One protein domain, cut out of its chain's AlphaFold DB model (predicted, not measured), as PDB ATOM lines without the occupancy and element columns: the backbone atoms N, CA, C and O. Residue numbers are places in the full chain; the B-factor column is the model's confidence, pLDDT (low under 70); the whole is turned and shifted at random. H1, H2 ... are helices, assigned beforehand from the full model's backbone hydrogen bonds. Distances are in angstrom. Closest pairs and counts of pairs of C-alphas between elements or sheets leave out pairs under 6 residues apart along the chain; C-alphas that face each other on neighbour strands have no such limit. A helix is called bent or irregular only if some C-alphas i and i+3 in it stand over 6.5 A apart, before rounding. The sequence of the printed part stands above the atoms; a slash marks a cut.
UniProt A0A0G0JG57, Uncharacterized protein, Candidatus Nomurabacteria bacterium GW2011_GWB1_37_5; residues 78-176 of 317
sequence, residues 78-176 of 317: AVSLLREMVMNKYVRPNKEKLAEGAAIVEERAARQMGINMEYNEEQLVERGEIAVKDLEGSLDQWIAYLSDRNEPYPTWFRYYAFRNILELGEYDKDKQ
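AT A GLANCE: This is residues 78 to 176 of the 317 residues of an uncharacterized protein of Candidatus Nomurabacteria bacterium GW2011_GWB1_37_5 (UniProt A0A0G0JG57). One long helix, H3, runs through an elongated, loose assembly of four helices: H2 crosses the early part of H3 at close range, H1 meets H3 farther along, and H4 folds back past the end of H3. Residues 171 to 176 stick out as a free tail. The printed part has 99 residues, with H1, H2, H3 and H4 in that order and no named strand; the class is all helix. The radius of gyration of the C-alphas is 16.7 A, and the spans are 50 by 30 by 20 A.

IN THESE COORDINATES: H1 is residues 78 to 90, 18.5 A long, beginning at C-alpha 78 (-0.420, 13.651, 16.248). H2, residues 92 to 112, measures 30.3 A; it has a kink of 29 degrees near residue 99 and is irregular, with C-alphas 93 and 96 8.3 A apart. H3, residues 121 to 147, measures 38.6 A. H4, residues 155 to 165, measures 15.4 A and ends at C-alpha 165 (-16.573, 20.588, 20.891).

HOW THE PARTS SIT: H3 is the hub. Its residues 136 to 143 touch H1, closest at the C-alphas of Met 87 and Glu 136, 7.3 A apart; the tilt is 36 degrees, only just steep, opposite ways. Its residues 124 to 132 touch H2, about perpendicular at 73 degrees, closest at the C-alphas of Ala 99 and Gly 128, 4.1 A. H3 and H4 form a helical hairpin and only just touch, with 3 pairs of C-alphas within 8 A, at a shallow tilt of 20 degrees, opposite ways; the C-alphas of Leu 146 and Arg 158 are closest, 5.9 A. H1 and H2 meet only through their link. H4 is apart from H1 and H2. Every O i to N i+4 pair is within hydrogen-bond range in H1 and H4, against 15 of 17 in H2 and 22 of 23 in H3.

THE WHOLE: The farthest C-alphas, of Asn 116 and Pro 154, are 50.2 A apart. The printed part has no cut. The link from H1 to H2 is tight; the other two are short. Mean pLDDT of the printed part is 88.0, and no printed residue is under 70.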
ATOM      1  N   ALA A  78      -0.013  12.537  15.399       78.06
ATOM      2  CA  ALA A  78      -0.420  13.651  16.248       78.06
ATOM      3  C   ALA A  78      -1.926  13.629  16.544       78.06
ATOM      4  O   ALA A  78      -2.323  13.864  17.683       78.06
ATOM      5  N   VAL A  79      -2.743  13.310  15.539       80.88
ATOM      6  CA  VAL A  79      -4.196  13.177  15.676       80.88
ATOM      7  C   VAL A  79      -4.554  11.951  16.515       80.88
ATOM      8  O   VAL A  79      -5.381  12.065  17.416       80.88
ATOM      9  N   SER A  80      -3.882  10.816  16.303       81.31
ATOM     10  CA  SER A  80      -4.086   9.620  17.129       81.31
ATOM     11  C   SER A  80      -3.711   9.871  18.592       81.31
ATOM     12  O   SER A  80      -4.485   9.558  19.487       81.31
ATOM     13  N   LEU A  81      -2.577  10.524  18.863       81.94
ATOM     14  CA  LEU A  81      -2.194  10.898  20.229       81.94
ATOM     15  C   LEU A  81      -3.207  11.850  20.872       81.94
ATOM     16  O   LEU A  81      -3.527  11.693  22.046       81.94
ATOM     17  N   LEU A  82      -3.727  12.819  20.116       83.88
ATOM     18  CA  LEU A  82      -4.752  13.739  20.605       83.88
ATOM     19  C   LEU A  82      -6.045  13.000  20.965       83.88
ATOM     20  O   LEU A  82      -6.588  13.235  22.044       83.88
ATOM     21  N   ARG A  83      -6.502  12.081  20.103       87.12
ATOM     22  CA  ARG A  83      -7.640  11.193  20.376       87.12
ATOM     23  C   ARG A  83      -7.433  10.445  21.689       87.12
ATOM     24  O   ARG A  83      -8.272  10.529  22.581       87.12
ATOM     25  N   GLU A  84      -6.287   9.786  21.833       87.44
ATOM     26  CA  GLU A  84      -5.954   9.001  23.020       87.44
ATOM     27  C   GLU A  84      -5.878   9.866  24.283       87.44
ATOM     28  O   GLU A  84      -6.389   9.479  25.330       87.44
ATOM     29  N   MET A  85      -5.324  11.080  24.196       86.38
ATOM     30  CA  MET A  85      -5.317  12.029  25.313       86.38
ATOM     31  C   MET A  85      -6.731  12.422  25.754       86.38
ATOM     32  O   MET A  85      -6.994  12.491  26.954       86.38
ATOM     33  N   VAL A  86      -7.642  12.680  24.812       84.94
ATOM     34  CA  VAL A  86      -9.038  13.022  25.129       84.94
ATOM     35  C   VAL A  86      -9.752  11.822  25.757       84.94
ATOM     36  O   VAL A  86     -10.382  11.971  26.807       84.94
ATOM     37  N   MET A  87      -9.602  10.634  25.169       85.06
ATOM     38  CA  MET A  87     -10.232   9.404  25.658       85.06
ATOM     39  C   MET A  87      -9.744   9.013  27.051       85.06
ATOM     40  O   MET A  87     -10.556   8.735  27.935       85.06
ATOM     41  N   ASN A  88      -8.434   9.078  27.284       87.25
ATOM     42  CA  ASN A  88      -7.836   8.771  28.581       87.25
ATOM     43  C   ASN A  88      -8.129   9.837  29.641       87.25
ATOM     44  O   ASN A  88      -8.004   9.551  30.824       87.25
ATOM     45  N   LYS A  89      -8.515  11.057  29.253       83.69
ATOM     46  CA  LYS A  89      -8.885  12.107  30.209       83.69
ATOM     47  C   LYS A  89     -10.351  12.029  30.630       83.69
ATOM     48  O   LYS A  89     -10.649  12.223  31.805       83.69
ATOM     49  N   TYR A  90     -11.266  11.807  29.685       77.69
ATOM     50  CA  TYR A  90     -12.701  11.990  29.936       77.69
ATOM     51  C   TYR A  90     -13.521  10.702  29.915       77.69
ATOM     52  O   TYR A  90     -14.531  10.639  30.615       77.69
ATOM     53  N   VAL A  91     -13.095   9.694  29.150       82.81
ATOM     54  CA  VAL A  91     -13.934   8.539  28.809       82.81
ATOM     55  C   VAL A  91     -13.489   7.297  29.574       82.81
ATOM     56  O   VAL A  91     -14.176   6.864  30.494       82.81
ATOM     57  N   ARG A  92     -12.303   6.761  29.267       84.06
ATOM     58  CA  ARG A  92     -11.875   5.437  29.753       84.06
ATOM     59  C   ARG A  92     -11.759   5.320  31.279       84.06
ATOM     60  O   ARG A  92     -12.238   4.319  31.802       84.06
ATOM     61  N   PRO A  93     -11.230   6.315  32.023       85.94
ATOM     62  CA  PRO A  93     -11.180   6.226  33.486       85.94
ATOM     63  C   PRO A  93     -12.547   6.280  34.172       85.94
ATOM     64  O   PRO A  93     -12.630   6.019  35.362       85.94
ATOM     65  N   ASN A  94     -13.607   6.665  33.456       85.56
ATOM     66  CA  ASN A  94     -14.938   6.851  34.027       85.56
ATOM     67  C   ASN A  94     -15.945   5.811  33.504       85.56
ATOM     68  O   ASN A  94     -17.142   6.066  33.575       85.56
ATOM     69  N   LYS A  95     -15.488   4.670  32.960       87.00
ATOM     70  CA  LYS A  95     -16.335   3.653  32.300       87.00
ATOM     71  C   LYS A  95     -17.540   3.225  33.145       87.00
ATOM     72  O   LYS A  95     -18.647   3.194  32.625       87.00
ATOM     73  N   GLU A  96     -17.338   2.956  34.432       87.25
ATOM     74  CA  GLU A  96     -18.413   2.561  35.358       87.25
ATOM     75  C   GLU A  96     -19.474   3.661  35.481       87.25
ATOM     76  O   GLU A  96     -20.648   3.440  35.204       87.25
ATOM     77  N   LYS A  97     -19.044   4.898  35.743       87.56
ATOM     78  CA  LYS A  97     -19.935   6.064  35.819       87.56
ATOM     79  C   LYS A  97     -20.681   6.335  34.503       87.56
ATOM     80  O   LYS A  97     -21.821   6.798  34.523       87.56
ATOM     81  N   LEU A  98     -20.049   6.066  33.357       85.62
ATOM     82  CA  LEU A  98     -20.693   6.153  32.042       85.62
ATOM     83  C   LEU A  98     -21.793   5.101  31.887       85.62
ATOM     84  O   LEU A  98     -22.872   5.431  31.393       85.62
ATOM     85  N   ALA A  99     -21.519   3.865  32.313       88.88
ATOM     86  CA  ALA A  99     -22.472   2.763  32.284       88.88
ATOM     87  C   ALA A  99     -23.691   3.059  33.160       88.88
ATOM     88  O   ALA A  99     -24.815   3.021  32.669       88.88
ATOM     89  N   GLU A 100     -23.463   3.444  34.417       88.94
ATOM     90  CA  GLU A 100     -24.518   3.820  35.362       88.94
ATOM     91  C   GLU A 100     -25.368   4.973  34.820       88.94
ATOM     92  O   GLU A 100     -26.596   4.904  34.797       88.94
ATOM     93  N   GLY A 101     -24.718   6.030  34.323       86.69
ATOM     94  CA  GLY A 101     -25.415   7.171  33.741       86.69
ATOM     95  C   GLY A 101     -26.274   6.793  32.532       86.69
ATOM     96  O   GLY A 101     -27.353   7.358  32.353       86.69
ATOM     97  N   ALA A 102     -25.818   5.849  31.702       84.69
ATOM     98  CA  ALA A 102     -26.574   5.357  30.550       84.69
ATOM     99  C   ALA A 102     -27.756   4.484  30.971       84.69
ATOM    100  O   ALA A 102     -28.875   4.749  30.532       84.69
ATOM    101  N   ALA A 103     -27.528   3.538  31.882       89.06
ATOM    102  CA  ALA A 103     -28.569   2.681  32.432       89.06
ATOM    103  C   ALA A 103     -29.699   3.509  33.061       89.06
ATOM    104  O   ALA A 103     -30.856   3.332  32.704       89.06
ATOM    105  N   ILE A 104     -29.382   4.513  33.890       88.38
ATOM    106  CA  ILE A 104     -30.394   5.379  34.528       88.38
ATOM    107  C   ILE A 104     -31.283   6.091  33.493       88.38
ATOM    108  O   ILE A 104     -32.492   6.245  33.699       88.38
ATOM    109  N   VAL A 105     -30.695   6.566  32.392       85.38
ATOM    110  CA  VAL A 105     -31.443   7.252  31.328       85.38
ATOM    111  C   VAL A 105     -32.342   6.267  30.578       85.38
ATOM    112  O   VAL A 105     -33.511   6.575  30.341       85.38
ATOM    113  N   GLU A 106     -31.826   5.085  30.251       86.31
ATOM    114  CA  GLU A 106     -32.555   4.035  29.534       86.31
ATOM    115  C   GLU A 106     -33.691   3.445  30.373       86.31
ATOM    116  O   GLU A 106     -34.815   3.345  29.887       86.31
ATOM    117  N   GLU A 107     -33.454   3.163  31.653       91.00
ATOM    118  CA  GLU A 107     -34.483   2.715  32.593       91.00
ATOM    119  C   GLU A 107     -35.591   3.760  32.751       91.00
ATOM    120  O   GLU A 107     -36.779   3.429  32.756       91.00
ATOM    121  N   ARG A 108     -35.233   5.051  32.846       88.44
ATOM    122  CA  ARG A 108     -36.224   6.135  32.893       88.44
ATOM    123  C   ARG A 108     -37.064   6.169  31.614       88.44
ATOM    124  O   ARG A 108     -38.282   6.324  31.715       88.44
ATOM    125  N   ALA A 109     -36.442   6.033  30.444       86.31
ATOM    126  CA  ALA A 109     -37.149   6.000  29.167       86.31
ATOM    127  C   ALA A 109     -38.063   4.764  29.055       86.31
ATOM    128  O   ALA A 109     -39.220   4.890  28.663       86.31
ATOM    129  N   ALA A 110     -37.589   3.588  29.478       88.62
ATOM    130  CA  ALA A 110     -38.365   2.351  29.510       88.62
ATOM    131  C   ALA A 110     -39.599   2.479  30.417       88.62
ATOM    132  O   ALA A 110     -40.713   2.170  29.988       88.62
ATOM    133  N   ARG A 111     -39.440   3.043  31.624       91.31
ATOM    134  CA  ARG A 111     -40.557   3.296  32.554       91.31
ATOM    135  C   ARG A 111     -41.605   4.238  31.965       91.31
ATOM    136  O   ARG A 111     -42.795   4.001  32.149       91.31
ATOM    137  N   GLN A 112     -41.189   5.272  31.230       90.62
ATOM    138  CA  GLN A 112     -42.123   6.162  30.521       90.62
ATOM    139  C   GLN A 112     -42.925   5.431  29.433       90.62
ATOM    140  O   GLN A 112     -44.052   5.824  29.145       90.62
ATOM    141  N   MET A 113     -42.380   4.350  28.871       89.62
ATOM    142  CA  MET A 113     -43.065   3.470  27.918       89.62
ATOM    143  C   MET A 113     -43.807   2.297  28.588       89.62
ATOM    144  O   MET A 113     -44.339   1.438  27.890       89.62
ATOM    145  N   GLY A 114     -43.854   2.236  29.925       91.12
ATOM    146  CA  GLY A 114     -44.494   1.144  30.672       91.12
ATOM    147  C   GLY A 114     -43.698  -0.168  30.697       91.12
ATOM    148  O   GLY A 114     -44.248  -1.208  31.050       91.12
ATOM    149  N   ILE A 115     -42.415  -0.131  30.331       93.06
ATOM    150  CA  ILE A 115     -41.505  -1.280  30.337       93.06
ATOM    151  C   ILE A 115     -40.697  -1.253  31.638       93.06
ATOM    152  O   ILE A 115     -40.077  -0.237  31.959       93.06
ATOM    153  N   ASN A 116     -40.672  -2.366  32.378       87.56
ATOM    154  CA  ASN A 116     -39.747  -2.515  33.499       87.56
ATOM    155  C   ASN A 116     -38.411  -3.065  32.991       87.56
ATOM    156  O   ASN A 116     -38.360  -4.165  32.442       87.56
ATOM    157  N   MET A 117     -37.353  -2.284  33.161       87.06
ATOM    158  CA  MET A 117     -35.986  -2.606  32.768       87.06
ATOM    159  C   MET A 117     -35.087  -2.305  33.962       87.06
ATOM    160  O   MET A 117     -35.230  -1.245  34.570       87.06
ATOM    161  N   GLU A 118     -34.196  -3.237  34.283       88.06
ATOM    162  CA  GLU A 118     -33.178  -3.102  35.324       88.06
ATOM    163  C   GLU A 118     -31.898  -3.771  34.822       88.06
ATOM    164  O   GLU A 118     -31.955  -4.849  34.223       88.06
ATOM    165  N   TYR A 119     -30.759  -3.122  35.046       88.50
ATOM    166  CA  TYR A 119     -29.449  -3.643  34.667       88.50
ATOM    167  C   TYR A 119     -28.783  -4.376  35.836       88.50
ATOM    168  O   TYR A 119     -28.641  -3.822  36.926       88.50
ATOM    169  N   ASN A 120     -28.322  -5.607  35.608       91.69
ATOM    170  CA  ASN A 120     -27.433  -6.301  36.542       91.69
ATOM    171  C   ASN A 120     -25.958  -5.891  36.336       91.69
ATOM    172  O   ASN A 120     -25.626  -5.174  35.391       91.69
ATOM    173  N   GLU A 121     -25.057  -6.352  37.209       90.81
ATOM    174  CA  GLU A 121     -23.633  -5.981  37.161       90.81
ATOM    175  C   GLU A 121     -22.953  -6.343  35.829       90.81
ATOM    176  O   GLU A 121     -22.236  -5.518  35.262       90.81
ATOM    177  N   GLU A 122     -23.202  -7.538  35.285       91.56
ATOM    178  CA  GLU A 122     -22.623  -7.973  34.005       91.56
ATOM    179  C   GLU A 122     -23.118  -7.101  32.841       91.56
ATOM    180  O   GLU A 122     -22.329  -6.652  32.005       91.56
ATOM    181  N   GLN A 123     -24.415  -6.784  32.827       90.50
ATOM    182  CA  GLN A 123     -25.025  -5.918  31.821       90.50
ATOM    183  C   GLN A 123     -24.524  -4.472  31.928       90.50
ATOM    184  O   GLN A 123     -24.365  -3.807  30.905       90.50
ATOM    185  N   LEU A 124     -24.233  -3.970  33.134       91.00
ATOM    186  CA  LEU A 124     -23.610  -2.654  33.319       91.00
ATOM    187  C   LEU A 124     -22.188  -2.620  32.750       91.00
ATOM    188  O   LEU A 124     -21.811  -1.641  32.101       91.00
ATOM    189  N   VAL A 125     -21.404  -3.686  32.931       90.19
ATOM    190  CA  VAL A 125     -20.061  -3.779  32.337       90.19
ATOM    191  C   VAL A 125     -20.139  -3.711  30.810       90.19
ATOM    192  O   VAL A 125     -19.431  -2.895  30.207       90.19
ATOM    193  N   GLU A 126     -21.028  -4.495  30.192       89.19
ATOM    194  CA  GLU A 126     -21.256  -4.481  28.741       89.19
ATOM    195  C   GLU A 126     -21.759  -3.107  28.265       89.19
ATOM    196  O   GLU A 126     -21.224  -2.526  27.314       89.19
ATOM    197  N   ARG A 127     -22.724  -2.511  28.977       87.81
ATOM    198  CA  ARG A 127     -23.258  -1.184  28.648       87.81
ATOM    199  C   ARG A 127     -22.183  -0.104  28.692       87.81
ATOM    200  O   ARG A 127     -22.198   0.801  27.851       87.81
ATOM    201  N   GLY A 128     -21.245  -0.207  29.634       87.75
ATOM    202  CA  GLY A 128     -20.080   0.666  29.729       87.75
ATOM    203  C   GLY A 128     -19.155   0.561  28.518       87.75
ATOM    204  O   GLY A 128     -18.646   1.578  28.053       87.75
ATOM    205  N   GLU A 129     -18.954  -0.636  27.964       88.62
ATOM    206  CA  GLU A 129     -18.170  -0.827  26.731       88.62
ATOM    207  C   GLU A 129     -18.831  -0.169  25.532       88.62
ATOM    208  O   GLU A 129     -18.167   0.544  24.777       88.62
ATOM    209  N   ILE A 130     -20.146  -0.341  25.409       85.31
ATOM    210  CA  ILE A 130     -20.946   0.306  24.369       85.31
ATOM    211  C   ILE A 130     -20.849   1.832  24.510       85.31
ATOM    212  O   ILE A 130     -20.511   2.513  23.546       85.31
ATOM    213  N   ALA A 131     -21.038   2.376  25.717       86.25
ATOM    214  CA  ALA A 131     -20.964   3.820  25.960       86.25
ATOM    215  C   ALA A 131     -19.588   4.408  25.601       86.25
ATOM    216  O   ALA A 131     -19.502   5.473  24.987       86.25
ATOM    217  N   VAL A 132     -18.502   3.710  25.953       87.31
ATOM    218  CA  VAL A 132     -17.140   4.111  25.569       87.31
ATOM    219  C   VAL A 132     -16.976   4.081  24.051       87.31
ATOM    220  O   VAL A 132     -16.439   5.034  23.487       87.31
ATOM    221  N   LYS A 133     -17.459   3.031  23.380       86.88
ATOM    222  CA  LYS A 133     -17.371   2.886  21.922       86.88
ATOM    223  C   LYS A 133     -18.151   3.974  21.178       86.88
ATOM    224  O   LYS A 133     -17.636   4.520  20.205       86.88
ATOM    225  N   ASP A 134     -19.342   4.336  21.647       85.12
ATOM    226  CA  ASP A 134     -20.154   5.402  21.048       85.12
ATOM    227  C   ASP A 134     -19.491   6.781  21.225       85.12
ATOM    228  O   ASP A 134     -19.449   7.607  20.304       85.12
ATOM    229  N   LEU A 135     -18.896   7.030  22.397       87.44
ATOM    230  CA  LEU A 135     -18.111   8.241  22.661       87.44
ATOM    231  C   LEU A 135     -16.854   8.320  21.789       87.44
ATOM    232  O   LEU A 135     -16.534   9.385  21.257       87.44
ATOM    233  N   GLU A 136     -16.153   7.201  21.627       87.25
ATOM    234  CA  GLU A 136     -15.019   7.090  20.716       87.25
ATOM    235  C   GLU A 136     -15.448   7.380  19.273       87.25
ATOM    236  O   GLU A 136     -14.842   8.227  18.615       87.25
ATOM    237  N   GLY A 137     -16.544   6.767  18.817       84.94
ATOM    238  CA  GLY A 137     -17.101   6.971  17.482       84.94
ATOM    239  C   GLY A 137     -17.499   8.423  17.210       84.94
ATOM    240  O   GLY A 137     -17.145   8.973  16.165       84.94
ATOM    241  N   SER A 138     -18.180   9.077  18.154       87.94
ATOM    242  CA  SER A 138     -18.586  10.483  18.002       87.94
ATOM    243  C   SER A 138     -17.391  11.450  17.994       87.94
ATOM    244  O   SER A 138     -17.385  12.398  17.206       87.94
ATOM    245  N   LEU A 139     -16.323  11.201  18.768       89.62
ATOM    246  CA  LEU A 139     -15.082  11.983  18.630       89.62
ATOM    247  C   LEU A 139     -14.380  11.701  17.297       89.62
ATOM    248  O   LEU A 139     -13.868  12.619  16.652       89.62
ATOM    249  N   ASP A 140     -14.340  10.435  16.886       85.81
ATOM    250  CA  ASP A 140     -13.690  10.002  15.654       85.81
ATOM    251  C   ASP A 140     -14.309  10.662  14.418       85.81
ATOM    252  O   ASP A 140     -13.577  11.003  13.486       85.81
ATOM    253  N   GLN A 141     -15.620  10.921  14.430       86.06
ATOM    254  CA  GLN A 141     -16.295  11.707  13.395       86.06
ATOM    255  C   GLN A 141     -15.759  13.143  13.319       86.06
ATOM    256  O   GLN A 141     -15.408  13.603  12.231       86.06
ATOM    257  N   TRP A 142     -15.635  13.842  14.454       92.06
ATOM    258  CA  TRP A 142     -15.074  15.200  14.498       92.06
ATOM    259  C   TRP A 142     -13.625  15.246  14.042       92.06
ATOM    260  O   TRP A 142     -13.241  16.136  13.283       92.06
ATOM    261  N   ILE A 143     -12.824  14.283  14.499       89.00
ATOM    262  CA  ILE A 143     -11.428  14.155  14.097       89.00
ATOM    263  C   ILE A 143     -11.340  13.938  12.589       89.00
ATOM    264  O   ILE A 143     -10.625  14.675  11.916       89.00
ATOM    265  N   ALA A 144     -12.079  12.971  12.041       84.50
ATOM    266  CA  ALA A 144     -12.077  12.696  10.610       84.50
ATOM    267  C   ALA A 144     -12.487  13.942   9.811       84.50
ATOM    268  O   ALA A 144     -11.765  14.348   8.905       84.50
ATOM    269  N   TYR A 145     -13.571  14.604  10.216       86.62
ATOM    270  CA  TYR A 145     -14.087  15.799   9.559       86.62
ATOM    271  C   TYR A 145     -13.100  16.975   9.582       86.62
ATOM    272  O   TYR A 145     -12.720  17.503   8.539       86.62
ATOM    273  N   LEU A 146     -12.611  17.364  10.763       89.62
ATOM    274  CA  LEU A 146     -11.697  18.501  10.908       89.62
ATOM    275  C   LEU A 146     -10.251  18.175  10.514       89.62
ATOM    276  O   LEU A 146      -9.435  19.094  10.447       89.62
ATOM    277  N   SER A 147      -9.925  16.914  10.218       85.19
ATOM    278  CA  SER A 147      -8.639  16.513   9.623       85.19
ATOM    279  C   SER A 147      -8.678  16.391   8.095       85.19
ATOM    280  O   SER A 147      -7.627  16.334   7.457       85.19
ATOM    281  N   ASP A 148      -9.863  16.405   7.475       81.62
ATOM    282  CA  ASP A 148      -9.985  16.275   6.024       81.62
ATOM    283  C   ASP A 148      -9.572  17.577   5.322       81.62
ATOM    284  O   ASP A 148     -10.187  18.632   5.506       81.62
ATOM    285  N   ARG A 149      -8.527  17.513   4.487       78.94
ATOM    286  CA  ARG A 149      -8.035  18.636   3.669       78.94
ATOM    287  C   ARG A 149      -9.066  19.173   2.678       78.94
ATOM    288  O   ARG A 149      -8.930  20.306   2.226       78.94
ATOM    289  N   ASN A 150     -10.061  18.367   2.316       78.19
ATOM    290  CA  ASN A 150     -11.112  18.773   1.390       78.19
ATOM    291  C   ASN A 150     -12.161  19.675   2.048       78.19
ATOM    292  O   ASN A 150     -12.923  20.323   1.333       78.19
ATOM    293  N   GLU A 151     -12.200  19.735   3.381       82.31
ATOM    294  CA  GLU A 151     -13.076  20.666   4.088       82.31
ATOM    295  C   GLU A 151     -12.539  22.110   3.979       82.31
ATOM    296  O   GLU A 151     -11.327  22.338   4.016       82.31
ATOM    297  N   PRO A 152     -13.419  23.117   3.844       79.00
ATOM    298  CA  PRO A 152     -13.028  24.475   3.456       79.00
ATOM    299  C   PRO A 152     -12.362  25.291   4.569       79.00
ATOM    300  O   PRO A 152     -11.898  26.399   4.317       79.00
ATOM    301  N   TYR A 153     -12.314  24.760   5.790       87.62
ATOM    302  CA  TYR A 153     -11.933  25.532   6.963       87.62
ATOM    303  C   TYR A 153     -10.424  25.791   7.051       87.62
ATOM    304  O   TYR A 153      -9.633  24.842   6.949       87.62
ATOM    305  N   PRO A 154      -9.997  27.028   7.356       90.88
ATOM    306  CA  PRO A 154      -8.623  27.330   7.720       90.88
ATOM    307  C   PRO A 154      -8.268  26.720   9.082       90.88
ATOM    308  O   PRO A 154      -9.121  26.489   9.944       90.88
ATOM    309  N   THR A 155      -6.973  26.508   9.311       91.75
ATOM    310  CA  THR A 155      -6.453  25.842  10.515       91.75
ATOM    311  C   THR A 155      -6.872  26.528  11.819       91.75
ATOM    312  O   THR A 155      -7.203  25.842  12.786       91.75
ATOM    313  N   TRP A 156      -6.933  27.865  11.854       94.69
ATOM    314  CA  TRP A 156      -7.391  28.598  13.043       94.69
ATOM    315  C   TRP A 156      -8.837  28.241  13.421       94.69
ATOM    316  O   TRP A 156      -9.142  28.111  14.607       94.69
ATOM    317  N   PHE A 157      -9.715  28.047  12.429       95.69
ATOM    318  CA  PHE A 157     -11.123  27.735  12.658       95.69
ATOM    319  C   PHE A 157     -11.306  26.266  13.033       95.69
ATOM    320  O   PHE A 157     -12.029  25.963  13.977       95.69
ATOM    321  N   ARG A 158     -10.570  25.350  12.386       94.50
ATOM    322  CA  ARG A 158     -10.522  23.933  12.795       94.50
ATOM    323  C   ARG A 158     -10.082  23.796  14.253       94.50
ATOM    324  O   ARG A 158     -10.713  23.073  15.017       94.50
ATOM    325  N   TYR A 159      -9.043  24.538  14.651       94.50
ATOM    326  CA  TYR A 159      -8.598  24.609  16.042       94.50
ATOM    327  C   TYR A 159      -9.698  25.157  16.959       94.50
ATOM    328  O   TYR A 159      -9.977  24.566  18.002       94.50
ATOM    329  N   TYR A 160     -10.334  26.263  16.565       96.94
ATOM    330  CA  TYR A 160     -11.418  26.882  17.324       96.94
ATOM    331  C   TYR A 160     -12.584  25.915  17.559       96.94
ATOM    332  O   TYR A 160     -12.969  25.706  18.710       96.94
ATOM    333  N   ALA A 161     -13.099  25.287  16.502       97.12
ATOM    334  CA  ALA A 161     -14.195  24.330  16.581       97.12
ATOM    335  C   ALA A 161     -13.803  23.107  17.418       97.12
ATOM    336  O   ALA A 161     -14.482  22.797  18.396       97.12
ATOM    337  N   PHE A 162     -12.666  22.465  17.110       94.69
ATOM    338  CA  PHE A 162     -12.235  21.257  17.819       94.69
ATOM    339  C   PHE A 162     -12.033  21.511  19.316       94.69
ATOM    340  O   PHE A 162     -12.504  20.740  20.146       94.69
ATOM    341  N   ARG A 163     -11.391  22.625  19.689       93.50
ATOM    342  CA  ARG A 163     -11.193  22.990  21.099       93.50
ATOM    343  C   ARG A 163     -12.518  23.087  21.857       93.50
ATOM    344  O   ARG A 163     -12.584  22.632  22.993       93.50
ATOM    345  N   ASN A 164     -13.550  23.667  21.246       96.19
ATOM    346  CA  ASN A 164     -14.830  23.881  21.918       96.19
ATOM    347  C   ASN A 164     -15.710  22.631  21.946       96.19
ATOM    348  O   ASN A 164     -16.328  22.377  22.974       96.19
ATOM    349  N   ILE A 165     -15.746  21.813  20.887       95.12
ATOM    350  CA  ILE A 165     -16.573  20.588  20.891       95.12
ATOM    351  C   ILE A 165     -16.131  19.598  21.970       95.12
ATOM    352  O   ILE A 165     -16.956  18.850  22.494       95.12
ATOM    353  N   LEU A 166     -14.859  19.658  22.390       92.12
ATOM    354  CA  LEU A 166     -14.350  18.850  23.497       92.12
ATOM    355  C   LEU A 166     -15.017  19.187  24.835       92.12
ATOM    356  O   LEU A 166     -15.047  18.344  25.731       92.12
ATOM    357  N   GLU A 167     -15.610  20.371  24.962       91.81
ATOM    358  CA  GLU A 167     -16.284  20.844  26.173       91.81
ATOM    359  C   GLU A 167     -17.817  20.744  26.106       91.81
ATOM    360  O   GLU A 167     -18.473  21.030  27.105       91.81
ATOM    361  N   LEU A 168     -18.399  20.326  24.977       93.75
ATOM    362  CA  LEU A 168     -19.853  20.281  24.760       93.75
ATOM    363  C   LEU A 168     -20.373  18.862  24.612       93.75
ATOM    364  O   LEU A 168     -19.843  18.144  23.779       93.75
ATOM    365  N   GLY A 169     -21.411  18.462  25.343       91.88
ATOM    366  CA  GLY A 169     -22.153  17.225  25.069       91.88
ATOM    367  C   GLY A 169     -23.142  17.371  23.908       91.88
ATOM    368  O   GLY A 169     -23.310  18.463  23.373       91.88
ATOM    369  N   GLU A 170     -23.801  16.271  23.549       90.50
ATOM    370  CA  GLU A 170     -24.866  16.211  22.540       90.50
ATOM    371  C   GLU A 170     -25.957  17.273  22.762       90.50
ATOM    372  O   GLU A 170     -26.277  17.620  23.905       90.50
ATOM    373  N   TYR A 171     -26.510  17.790  21.658       91.12
ATOM    374  CA  TYR A 171     -27.539  18.826  21.671       91.12
ATOM    375  C   TYR A 171     -28.801  18.358  22.400       91.12
ATOM    376  O   TYR A 171     -29.431  17.373  22.023       91.12
ATOM    377  N   ASP A 172     -29.200  19.106  23.422       89.00
ATOM    378  CA  ASP A 172     -30.426  18.859  24.167       89.00
ATOM    379  C   ASP A 172     -31.579  19.564  23.440       89.00
ATOM    380  O   ASP A 172     -31.685  20.790  23.486       89.00
ATOM    381  N   LYS A 173     -32.405  18.807  22.706       84.81
ATOM    382  CA  LYS A 173     -33.486  19.371  21.873       84.81
ATOM    383  C   LYS A 173     -34.552  20.087  22.700       84.81
ATOM    384  O   LYS A 173     -35.058  21.113  22.255       84.81
ATOM    385  N   ASP A 174     -34.840  19.587  23.899       84.88
ATOM    386  CA  ASP A 174     -35.861  20.155  24.783       84.88
ATOM    387  C   ASP A 174     -35.402  21.498  25.355       84.88
ATOM    388  O   ASP A 174     -36.151  22.473  25.379       84.88
ATOM    389  N   LYS A 175     -34.136  21.570  25.779       88.62
ATOM    390  CA  LYS A 175     -33.533  22.809  26.298       88.62
ATOM    391  C   LYS A 175     -32.984  23.722  25.207       88.62
ATOM    392  O   LYS A 175     -32.624  24.866  25.478       88.62
ATOM    393  N   GLN A 176     -32.908  23.215  23.983       89.00
ATOM    394  CA  GLN A 176     -32.302  23.855  22.828       89.00
ATOM    395  C   GLN A 176     -30.865  24.350  23.070       89.00
ATOM    396  O   GLN A 176     -30.482  25.401  22.548       89.00
TER     397      GLN A 176